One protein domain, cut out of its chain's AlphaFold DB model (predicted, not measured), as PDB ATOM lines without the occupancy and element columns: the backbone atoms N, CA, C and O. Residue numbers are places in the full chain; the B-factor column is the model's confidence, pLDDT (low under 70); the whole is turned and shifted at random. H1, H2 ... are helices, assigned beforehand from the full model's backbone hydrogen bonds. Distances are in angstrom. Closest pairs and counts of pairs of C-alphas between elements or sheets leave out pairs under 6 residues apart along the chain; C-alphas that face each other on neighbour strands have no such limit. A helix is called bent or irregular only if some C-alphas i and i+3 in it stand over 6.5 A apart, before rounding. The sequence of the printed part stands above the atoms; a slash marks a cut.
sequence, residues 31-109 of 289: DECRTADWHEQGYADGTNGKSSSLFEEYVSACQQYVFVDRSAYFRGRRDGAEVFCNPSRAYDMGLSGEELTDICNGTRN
ATOM      1  N   ASP A  31     -31.162 -38.555  19.327       94.88
ATOM      2  CA  ASP A  31     -30.791 -38.020  20.641       94.88
ATOM      3  C   ASP A  31     -29.298 -37.672  20.690       94.88
ATOM      4  O   ASP A  31     -28.943 -36.574  21.121       94.88
ATOM      5  N   GLU A  32     -28.433 -38.543  20.156       94.25
ATOM      6  CA  GLU A  32     -26.995 -38.270  20.041       94.25
ATOM      7  C   GLU A  32     -26.733 -37.036  19.171       94.25
ATOM      8  O   GLU A  32     -25.951 -36.177  19.568       94.25
ATOM      9  N   CYS A  33     -27.422 -36.886  18.032       95.44
ATOM     10  CA  CYS A  33     -27.323 -35.686  17.196       95.44
ATOM     11  C   CYS A  33     -27.721 -34.418  17.971       95.44
ATOM     12  O   CYS A  33     -27.087 -33.374  17.824       95.44
ATOM     13  N   ARG A  34     -28.779 -34.485  18.791       95.94
ATOM     14  CA  ARG A  34     -29.301 -33.338  19.554       95.94
ATOM     15  C   ARG A  34     -28.377 -32.889  20.679       95.94
ATOM     16  O   ARG A  34     -28.402 -31.708  21.024       95.94
ATOM     17  N   THR A  35     -27.585 -33.797  21.239       95.81
ATOM     18  CA  THR A  35     -26.665 -33.505  22.348       95.81
ATOM     19  C   THR A  35     -25.198 -33.406  21.929       95.81
ATOM     20  O   THR A  35     -24.359 -33.139  22.783       95.81
ATOM     21  N   ALA A  36     -24.877 -33.635  20.653       94.56
ATOM     22  CA  ALA A  36     -23.505 -33.679  20.160       94.56
ATOM     23  C   ALA A  36     -22.763 -32.345  20.331       94.56
ATOM     24  O   ALA A  36     -23.204 -31.305  19.833       94.56
ATOM     25  N   ASP A  37     -21.573 -32.400  20.929       97.75
ATOM     26  CA  ASP A  37     -20.539 -31.392  20.704       97.75
ATOM     27  C   ASP A  37     -19.706 -31.829  19.494       97.75
ATOM     28  O   ASP A  37     -18.963 -32.811  19.535       97.75
ATOM     29  N   TRP A  38     -19.840 -31.101  18.385       97.69
ATOM     30  CA  TRP A  38     -19.156 -31.449  17.142       97.69
ATOM     31  C   TRP A  38     -17.631 -31.366  17.250       97.69
ATOM     32  O   TRP A  38     -16.955 -32.126  16.559       97.69
ATOM     33  N   HIS A  39     -17.071 -30.489  18.096       98.56
ATOM     34  CA  HIS A  39     -15.623 -30.466  18.333       98.56
ATOM     35  C   HIS A  39     -15.185 -31.708  19.109       98.56
ATOM     36  O   HIS A  39     -14.229 -32.356  18.687       98.56
ATOM     37  N   GLU A  40     -15.908 -32.090  20.164       98.31
ATOM     38  CA  GLU A  40     -15.605 -33.299  20.944       98.31
ATOM     39  C   GLU A  40     -15.740 -34.572  20.098       98.31
ATOM     40  O   GLU A  40     -14.841 -35.415  20.111       98.31
ATOM     41  N   GLN A  41     -16.802 -34.673  19.292       98.19
ATOM     42  CA  GLN A  41     -16.997 -35.774  18.348       98.19
ATOM     43  C   GLN A  41     -15.827 -35.858  17.363       98.19
ATOM     44  O   GLN A  41     -15.204 -36.909  17.211       98.19
ATOM     45  N   GLY A  42     -15.461 -34.723  16.760       98.19
ATOM     46  CA  GLY A  42     -14.303 -34.642  15.879       98.19
ATOM     47  C   GLY A  42     -13.018 -35.072  16.581       98.19
ATOM     48  O   GLY A  42     -12.254 -35.854  16.024       98.19
ATOM     49  N   TYR A  43     -12.779 -34.605  17.807       98.69
ATOM     50  CA  TYR A  43     -11.614 -34.989  18.600       98.69
ATOM     51  C   TYR A  43     -11.564 -36.497  18.842       98.69
ATOM     52  O   TYR A  43     -10.538 -37.118  18.557       98.69
ATOM     53  N   ALA A  44     -12.669 -37.104  19.273       98.31
ATOM     54  CA  ALA A  44     -12.769 -38.546  19.460       98.31
ATOM     55  C   ALA A  44     -12.451 -39.301  18.159       98.31
ATOM     56  O   ALA A  44     -11.589 -40.182  18.150       98.31
ATOM     57  N   ASP A  45     -13.052 -38.913  17.037       98.25
ATOM     58  CA  ASP A  45     -12.791 -39.524  15.731       98.25
ATOM     59  C   ASP A  45     -11.337 -39.356  15.286       98.25
ATOM     60  O   ASP A  45     -10.722 -40.290  14.759       98.25
ATOM     61  N   GLY A  46     -10.752 -38.192  15.569       98.12
ATOM     62  CA  GLY A  46      -9.354 -37.905  15.299       98.12
ATOM     63  C   GLY A  46      -8.406 -38.800  16.096       98.12
ATOM     64  O   GLY A  46      -7.496 -39.401  15.527       98.12
ATOM     65  N   THR A  47      -8.657 -38.958  17.399       98.12
ATOM     66  CA  THR A  47      -7.864 -39.847  18.267       98.12
ATOM     67  C   THR A  47      -7.988 -41.323  17.890       98.12
ATOM     68  O   THR A  47      -7.066 -42.096  18.154       98.12
ATOM     69  N   ASN A  48      -9.092 -41.701  17.240       97.06
ATOM     70  CA  ASN A  48      -9.379 -43.058  16.777       97.06
ATOM     71  C   ASN A  48      -8.998 -43.302  15.306       97.06
ATOM     72  O   ASN A  48      -9.347 -44.348  14.755       97.06
ATOM     73  N   GLY A  49      -8.314 -42.364  14.644       97.00
ATOM     74  CA  GLY A  49      -7.816 -42.581  13.282       97.00
ATOM     75  C   GLY A  49      -8.888 -42.555  12.190       97.00
ATOM     76  O   GLY A  49      -8.638 -43.031  11.081       97.00
ATOM     77  N   LYS A  50     -10.093 -42.046  12.473       97.50
ATOM     78  CA  LYS A  50     -11.223 -42.112  11.536       97.50
ATOM     79  C   LYS A  50     -10.999 -41.226  10.312       97.50
ATOM     80  O   LYS A  50     -10.508 -40.099  10.421       97.50
ATOM     81  N   SER A  51     -11.399 -41.733   9.145       96.88
ATOM     82  CA  SER A  51     -11.350 -41.016   7.863       96.88
ATOM     83  C   SER A  51     -12.179 -39.730   7.898       96.88
ATOM     84  O   SER A  51     -13.219 -39.670   8.555       96.88
ATOM     85  N   SER A  52     -11.758 -38.702   7.158       96.44
ATOM     86  CA  SER A  52     -12.537 -37.464   7.008       96.44
ATOM     87  C   SER A  52     -13.900 -37.694   6.354       96.44
ATOM     88  O   SER A  52     -14.830 -36.934   6.621       96.44
ATOM     89  N   SER A  53     -14.036 -38.758   5.554       96.12
ATOM     90  CA  SER A  53     -15.287 -39.134   4.888       96.12
ATOM     91  C   SER A  53     -16.422 -39.450   5.865       96.12
ATOM     92  O   SER A  53     -17.581 -39.257   5.506       96.12
ATOM     93  N   LEU A  54     -16.103 -39.853   7.103       96.00
ATOM     94  CA  LEU A  54     -17.090 -40.139   8.154       96.00
ATOM     95  C   LEU A  54     -17.982 -38.924   8.461       96.00
ATOM     96  O   LEU A  54     -19.136 -39.076   8.847       96.00
ATOM     97  N   PHE A  55     -17.485 -37.705   8.221       97.31
ATOM     98  CA  PHE A  55     -18.274 -36.488   8.411       97.31
ATOM     99  C   PHE A  55     -19.556 -36.463   7.567       97.31
ATOM    100  O   PHE A  55     -20.588 -35.982   8.031       97.31
ATOM    101  N   GLU A  56     -19.516 -36.987   6.341       96.38
ATOM    102  CA  GLU A  56     -20.697 -37.000   5.470       96.38
ATOM    103  C   GLU A  56     -21.778 -37.958   5.998       96.38
ATOM    104  O   GLU A  56     -22.971 -37.713   5.812       96.38
ATOM    105  N   GLU A  57     -21.380 -38.999   6.736       95.88
ATOM    106  CA  GLU A  57     -22.313 -39.887   7.433       95.88
ATOM    107  C   GLU A  57     -23.017 -39.139   8.575       95.88
ATOM    108  O   GLU A  57     -24.237 -39.241   8.713       95.88
ATOM    109  N   TYR A  58     -22.289 -38.308   9.335       96.50
ATOM    110  CA  TYR A  58     -22.888 -37.450  10.366       96.50
ATOM    111  C   TYR A  58     -23.846 -36.416   9.782       96.50
ATOM    112  O   TYR A  58     -24.934 -36.208  10.320       96.50
ATOM    113  N   VAL A  59     -23.487 -35.787   8.658       96.31
ATOM    114  CA  VAL A  59     -24.390 -34.870   7.947       96.31
ATOM    115  C   VAL A  59     -25.663 -35.601   7.539       96.31
ATOM    116  O   VAL A  59     -26.758 -35.118   7.824       96.31
ATOM    117  N   SER A  60     -25.536 -36.781   6.929       95.50
ATOM    118  CA  SER A  60     -26.684 -37.582   6.504       95.50
ATOM    119  C   SER A  60     -27.615 -37.930   7.671       95.50
ATOM    120  O   SER A  60     -28.829 -37.761   7.544       95.50
ATOM    121  N   ALA A  61     -27.055 -38.340   8.813       94.62
ATOM    122  CA  ALA A  61     -27.822 -38.747   9.987       94.62
ATOM    123  C   ALA A  61     -28.464 -37.566  10.742       94.62
ATOM    124  O   ALA A  61     -29.619 -37.655  11.162       94.62
ATOM    125  N   CYS A  62     -27.742 -36.451  10.897       96.06
ATOM    126  CA  CYS A  62     -28.099 -35.408  11.861       96.06
ATOM    127  C   CYS A  62     -28.696 -34.129  11.258       96.06
ATOM    128  O   CYS A  62     -29.393 -33.408  11.977       96.06
ATOM    129  N   GLN A  63     -28.486 -33.835   9.966       95.62
ATOM    130  CA  GLN A  63     -28.862 -32.533   9.376       95.62
ATOM    131  C   GLN A  63     -30.363 -32.204   9.438       95.62
ATOM    132  O   GLN A  63     -30.745 -31.038   9.377       95.62
ATOM    133  N   GLN A  64     -31.226 -33.221   9.548       94.81
ATOM    134  CA  GLN A  64     -32.676 -33.036   9.689       94.81
ATOM    135  C   GLN A  64     -33.099 -32.616  11.110       94.81
ATOM    136  O   GLN A  64     -34.208 -32.119  11.295       94.81
ATOM    137  N   TYR A  65     -32.228 -32.806  12.107       95.25
ATOM    138  CA  TYR A  65     -32.518 -32.569  13.524       95.25
ATOM    139  C   TYR A  65     -31.754 -31.372  14.096       95.25
ATOM    140  O   TYR A  65     -32.297 -30.652  14.938       95.25
ATOM    141  N   VAL A  66     -30.504 -31.180  13.657       95.75
ATOM    142  CA  VAL A  66     -29.572 -30.155  14.148       95.75
ATOM    143  C   VAL A  66     -28.675 -29.621  13.028       95.75
ATOM    144  O   VAL A  66     -28.472 -30.268  12.003       95.75
ATOM    145  N   PHE A  67     -28.079 -28.446  13.247       96.19
ATOM    146  CA  PHE A  67     -26.978 -27.967  12.412       96.19
ATOM    147  C   PHE A  67     -25.689 -28.739  12.739       96.19
ATOM    148  O   PHE A  67     -25.250 -28.759  13.888       96.19
ATOM    149  N   VAL A  68     -25.077 -29.350  11.722       96.75
ATOM    150  CA  VAL A  68     -23.811 -30.086  11.845       96.75
ATOM    151  C   VAL A  68     -22.640 -29.128  11.611       96.75
ATOM    152  O   VAL A  68     -22.375 -28.722  10.476       96.75
ATOM    153  N   ASP A  69     -21.929 -28.738  12.676       98.00
ATOM    154  CA  ASP A  69     -20.832 -27.766  12.580       98.00
ATOM    155  C   ASP A  69     -19.551 -28.414  12.032       98.00
ATOM    156  O   ASP A  69     -18.688 -28.910  12.763       98.00
ATOM    157  N   ARG A  70     -19.403 -28.340  10.704       98.06
ATOM    158  CA  ARG A  70     -18.205 -28.778   9.973       98.06
ATOM    159  C   ARG A  70     -16.920 -28.180  10.549       98.06
ATOM    160  O   ARG A  70     -15.906 -28.866  10.653       98.06
ATOM    161  N   SER A  71     -16.930 -26.892  10.875       98.31
ATOM    162  CA  SER A  71     -15.723 -26.183  11.293       98.31
ATOM    163  C   SER A  71     -15.274 -26.645  12.678       98.31
ATOM    164  O   SER A  71     -14.084 -26.884  12.883       98.31
ATOM    165  N   ALA A  72     -16.215 -26.817  13.612       98.38
ATOM    166  CA  ALA A  72     -15.948 -27.393  14.928       98.38
ATOM    167  C   ALA A  72     -15.427 -28.829  14.823       98.38
ATOM    168  O   ALA A  72     -14.359 -29.117  15.368       98.38
ATOM    169  N   TYR A  73     -16.098 -29.676  14.038       98.50
ATOM    170  CA  TYR A  73     -15.698 -31.066  13.827       98.50
ATOM    171  C   TYR A  73     -14.281 -31.203  13.277       98.50
ATOM    172  O   TYR A  73     -13.444 -31.873  13.875       98.50
ATOM    173  N   PHE A  74     -13.953 -30.527  12.173       98.25
ATOM    174  CA  PHE A  74     -12.620 -30.662  11.580       98.25
ATOM    175  C   PHE A  74     -11.513 -30.001  12.411       98.25
ATOM    176  O   PHE A  74     -10.353 -30.403  12.290       98.25
ATOM    177  N   ARG A  75     -11.835 -29.022  13.272       98.25
ATOM    178  CA  ARG A  75     -10.885 -28.549  14.292       98.25
ATOM    179  C   ARG A  75     -10.604 -29.650  15.310       98.25
ATOM    180  O   ARG A  75      -9.443 -30.017  15.448       98.25
ATOM    181  N   GLY A  76     -11.646 -30.219  15.917       98.44
ATOM    182  CA  GLY A  76     -11.508 -31.317  16.875       98.44
ATOM    183  C   GLY A  76     -10.769 -32.509  16.279       98.44
ATOM    184  O   GLY A  76      -9.794 -32.982  16.854       98.44
ATOM    185  N   ARG A  77     -11.133 -32.921  15.060       98.44
ATOM    186  CA  ARG A  77     -10.477 -34.023  14.341       98.44
ATOM    187  C   ARG A  77      -8.990 -33.798  14.148       98.44
ATOM    188  O   ARG A  77      -8.219 -34.728  14.346       98.44
ATOM    189  N   ARG A  78      -8.574 -32.581  13.793       97.94
ATOM    190  CA  ARG A  78      -7.150 -32.246  13.690       97.94
ATOM    191  C   ARG A  78      -6.460 -32.282  15.055       97.94
ATOM    192  O   ARG A  78      -5.351 -32.798  15.141       97.94
ATOM    193  N   ASP A  79      -7.108 -31.792  16.108       98.19
ATOM    194  CA  ASP A  79      -6.555 -31.828  17.467       98.19
ATOM    195  C   ASP A  79      -6.366 -33.283  17.951       98.19
ATOM    196  O   ASP A  79      -5.320 -33.634  18.496       98.19
ATOM    197  N   GLY A  80      -7.335 -34.161  17.675       98.25
ATOM    198  CA  GLY A  80      -7.237 -35.598  17.950       98.25
ATOM    199  C   GLY A  80      -6.219 -36.318  17.056       98.25
ATOM    200  O   GLY A  80      -5.531 -37.233  17.511       98.25
ATOM    201  N   ALA A  81      -6.062 -35.879  15.804       98.31
ATOM    202  CA  ALA A  81      -5.076 -36.426  14.875       98.31
ATOM    203  C   ALA A  81      -3.638 -36.257  15.382       98.31
ATOM    204  O   ALA A  81      -2.829 -37.166  15.223       98.31
ATOM    205  N   GLU A  82      -3.313 -35.147  16.053       97.88
ATOM    206  CA  GLU A  82      -1.994 -34.955  16.682       97.88
ATOM    207  C   GLU A  82      -1.693 -36.030  17.743       97.88
ATOM    208  O   GLU A  82      -0.538 -36.417  17.937       97.88
ATOM    209  N   VAL A  83      -2.729 -36.557  18.406       97.19
ATOM    210  CA  VAL A  83      -2.607 -37.667  19.363       97.19
ATOM    211  C   VAL A  83      -2.435 -38.998  18.635       97.19
ATOM    212  O   VAL A  83      -1.576 -39.799  19.019       97.19
ATOM    213  N   PHE A  84      -3.236 -39.253  17.595       97.62
ATOM    214  CA  PHE A  84      -3.169 -40.486  16.806       97.62
ATOM    215  C   PHE A  84      -1.816 -40.633  16.099       97.62
ATOM    216  O   PHE A  84      -1.164 -41.674  16.214       97.62
ATOM    217  N   CYS A  85      -1.353 -39.565  15.445       97.56
ATOM    218  CA  CYS A  85      -0.168 -39.523  14.591       97.56
ATOM    219  C   CYS A  85       1.138 -39.418  15.390       97.56
ATOM    220  O   CYS A  85       2.025 -38.610  15.109       97.56
ATOM    221  N   ASN A  86       1.274 -40.275  16.401       96.56
ATOM    222  CA  ASN A  86       2.488 -40.444  17.179       96.56
ATOM    223  C   ASN A  86       3.470 -41.375  16.433       96.56
ATOM    224  O   ASN A  86       3.172 -42.563  16.278       96.56
ATOM    225  N   PRO A  87       4.662 -40.901  16.026       95.38
ATOM    226  CA  PRO A  87       5.646 -41.707  15.301       95.38
ATOM    227  C   PRO A  87       6.031 -43.027  15.972       95.38
ATOM    228  O   PRO A  87       6.415 -43.966  15.280       95.38
ATOM    229  N   SER A  88       5.946 -43.126  17.301       94.50
ATOM    230  CA  SER A  88       6.335 -44.335  18.033       94.50
ATOM    231  C   SER A  88       5.415 -45.530  17.775       94.50
ATOM    232  O   SER A  88       5.877 -46.650  17.938       94.50
ATOM    233  N   ARG A  89       4.158 -45.320  17.351       94.12
ATOM    234  CA  ARG A  89       3.214 -46.416  17.034       94.12
ATOM    235  C   ARG A  89       3.134 -46.754  15.544       94.12
ATOM    236  O   ARG A  89       2.585 -47.782  15.176       94.12
ATOM    237  N   ALA A  90       3.638 -45.868  14.686       96.31
ATOM    238  CA  ALA A  90       3.399 -45.930  13.246       96.31
ATOM    239  C   ALA A  90       3.938 -47.216  12.608       96.31
ATOM    240  O   ALA A  90       3.266 -47.827  11.786       96.31
ATOM    241  N   TYR A  91       5.141 -47.640  13.011       95.00
ATOM    242  CA  TYR A  91       5.751 -48.868  12.502       95.00
ATOM    243  C   TYR A  91       4.942 -50.109  12.890       95.00
ATOM    244  O   TYR A  91       4.661 -50.932  12.025       95.00
ATOM    245  N   ASP A  92       4.510 -50.207  14.148       94.69
ATOM    246  CA  ASP A  92       3.723 -51.345  14.636       94.69
ATOM    247  C   ASP A  92       2.335 -51.403  13.980       94.69
ATOM    248  O   ASP A  92       1.889 -52.484  13.604       94.69
ATOM    249  N   MET A  93       1.700 -50.247  13.752       96.75
ATOM    250  CA  MET A  93       0.460 -50.142  12.968       96.75
ATOM    251  C   MET A  93       0.661 -50.617  11.519       96.75
ATOM    252  O   MET A  93      -0.170 -51.324  10.959       96.75
ATOM    253  N   GLY A  94       1.786 -50.262  10.893       96.19
ATOM    254  CA  GLY A  94       2.127 -50.788   9.573       96.19
ATOM    255  C   GLY A  94       2.349 -52.305   9.599       96.19
ATOM    256  O   GLY A  94       1.865 -53.014   8.722       96.19
ATOM    257  N   LEU A  95       3.055 -52.816  10.615       95.12
ATOM    258  CA  LEU A  95       3.326 -54.248  10.784       95.12
ATOM    259  C   LEU A  95       2.058 -55.086  10.980       95.12
ATOM    260  O   LEU A  95       2.032 -56.235  10.542       95.12
ATOM    261  N   SER A  96       1.033 -54.541  11.643       96.56
ATOM    262  CA  SER A  96      -0.264 -55.209  11.806       96.56
ATOM    263  C   SER A  96      -1.100 -55.203  10.522       96.56
ATOM    264  O   SER A  96      -2.076 -55.947  10.431       96.56
ATOM    265  N   GLY A  97      -0.710 -54.408   9.520       97.25
ATOM    266  CA  GLY A  97      -1.455 -54.245   8.276       97.25
ATOM    267  C   GLY A  97      -2.714 -53.391   8.426       97.25
ATOM    268  O   GLY A  97      -3.581 -53.445   7.553       97.25
ATOM    269  N   GLU A  98      -2.836 -52.630   9.518       96.50
ATOM    270  CA  GLU A  98      -3.920 -51.666   9.710       96.50
ATOM    271  C   GLU A  98      -3.870 -50.579   8.637       96.50
ATOM    272  O   GLU A  98      -2.805 -50.069   8.308       96.50
ATOM    273  N   GLU A  99      -5.023 -50.190   8.096       94.75
ATOM    274  CA  GLU A  99      -5.089 -49.164   7.059       94.75
ATOM    275  C   GLU A  99      -4.879 -47.757   7.646       94.75
ATOM    276  O   GLU A  99      -5.604 -47.316   8.540       94.75
ATOM    277  N   LEU A 100      -3.905 -47.017   7.109       96.69
ATOM    278  CA  LEU A 100      -3.733 -45.598   7.411       96.69
ATOM    279  C   LEU A 100      -4.694 -44.745   6.574       96.69
ATOM    280  O   LEU A 100      -4.505 -44.571   5.370       96.69
ATOM    281  N   THR A 101      -5.687 -44.160   7.242       96.88
ATOM    282  CA  THR A 101      -6.600 -43.176   6.647       96.88
ATOM    283  C   THR A 101      -5.896 -41.839   6.367       96.88
ATOM    284  O   THR A 101      -4.695 -41.659   6.586       96.88
ATOM    285  N   ASP A 102      -6.660 -40.836   5.936       97.06
ATOM    286  CA  ASP A 102      -6.183 -39.462   5.759       97.06
ATOM    287  C   ASP A 102      -5.964 -38.698   7.083       97.06
ATOM    288  O   ASP A 102      -5.716 -37.491   7.063       97.06
ATOM    289  N   ILE A 103      -6.064 -39.369   8.238       97.94
ATOM    290  CA  ILE A 103      -6.039 -38.735   9.560       97.94
ATOM    291  C   ILE A 103      -4.775 -37.916   9.830       97.94
ATOM    292  O   ILE A 103      -4.865 -36.847  10.425       97.94
ATOM    293  N   CYS A 104      -3.609 -38.368   9.363       97.69
ATOM    294  CA  CYS A 104      -2.353 -37.675   9.644       97.69
ATOM    295  C   CYS A 104      -2.070 -36.472   8.749       97.69
ATOM    296  O   CYS A 104      -1.100 -35.758   9.013       97.69
ATOM    297  N   ASN A 105      -2.899 -36.212   7.739       96.75
ATOM    298  CA  ASN A 105      -2.689 -35.103   6.819       96.75
ATOM    299  C   ASN A 105      -2.753 -33.755   7.559       96.75
ATOM    300  O   ASN A 105      -3.737 -33.437   8.227       96.75
ATOM    301  N   GLY A 106      -1.702 -32.947   7.429       94.44
ATOM    302  CA  GLY A 106      -1.575 -31.641   8.072       94.44
ATOM    303  C   GLY A 106      -1.213 -31.680   9.561       94.44
ATOM    304  O   GLY A 106      -1.204 -30.621  10.191       94.44
ATOM    305  N   THR A 107      -0.915 -32.855  10.128       97.31
ATOM    306  CA  THR A 107      -0.394 -32.972  11.502       97.31
ATOM    307  C   THR A 107       1.098 -32.655  11.559       97.31
ATOM    308  O   THR A 107       1.822 -32.807  10.572       97.31
ATOM    309  N   ARG A 108       1.607 -32.283  12.740       97.38
ATOM    310  CA  ARG A 108       3.040 -31.991  12.939       97.38
ATOM    311  C   ARG A 108       3.957 -33.141  12.516       97.38
ATOM    312  O   ARG A 108       5.066 -32.903  12.044       97.38
ATOM    313  N   ASN A 109       3.507 -34.376  12.721       96.94
ATOM    314  CA  ASN A 109       4.301 -35.583  12.516       96.94
ATOM    315  C   ASN A 109       3.952 -36.337  11.230       96.94
ATOM    316  O   ASN A 109       4.442 -37.451  11.063       96.94
TER     317      ASN A 109
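AT A GLANCE: This is residues 31 to 109 of the 289 residues of an uncharacterized protein of Ruminobacter amylophilus (UniProt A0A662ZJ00). Two helices side by side, H2 and H4, make the middle of an elongated, all-helix domain, with H3 and short H1 towards one end and H5 at the other. Residues 91 to 97, of which 91 to 96 belong to H5, stick out, and the unnamed stretch 97 to 109 folds back towards the later part of H4. The printed part has 79 residues, with five named helices in the order H1 to H5 and no named strand. It is only just compact, close to loose, with a radius of gyration of the C-alphas of 13.5 A and spans of 42 by 22 by 18 A.

HOW THE PARTS SIT: H4, residues 70 to 84, touches H2, residues 38 to 47, at a shallow tilt of 26 degrees, the same way; their closest C-alphas, of Tyr 43 and Gly 76, are 4.1 A apart. H3, residues 54 to 62, is close to H4 but not clearly touching, at a steep tilt of 41 degrees, opposite ways; the closest C-alphas, of Phe 55 and Arg 70, are 7.9 A apart. H2 and H3 are near each other, with 5 pairs of C-alphas within 10 A. H1, residues 31 to 35, is close to H3 but not clearly touching, the closest C-alphas being those of Cys 33 and Cys 62 at 5.4 A. H5, residues 87 to 96, is apart from H1, H2, H3 and H4. Every O i to N i+4 pair is within hydrogen-bond range in H1, H2 and H3, against 10 of 11 in H4 and 4 of 6 in H5.

IN THESE COORDINATES: H4 spans 20.2 A from C-alpha 70 at (-18.205, -28.778, 9.973) to C-alpha 84. H5 spans 15.1 A, ends at C-alpha 96 at (-0.264, -55.209, 11.806), and is irregular, with C-alphas 88 and 91 7.2 A apart. H2 spans 14.1 A, H3 12.5 A and H1 6.4 A.

THE WHOLE: The two C-alphas farthest apart, of Tyr 65 and Leu 95, are 42.0 A from each other. The printed part has no cut and no long link, and no printed residue is under 70 in pLDDT.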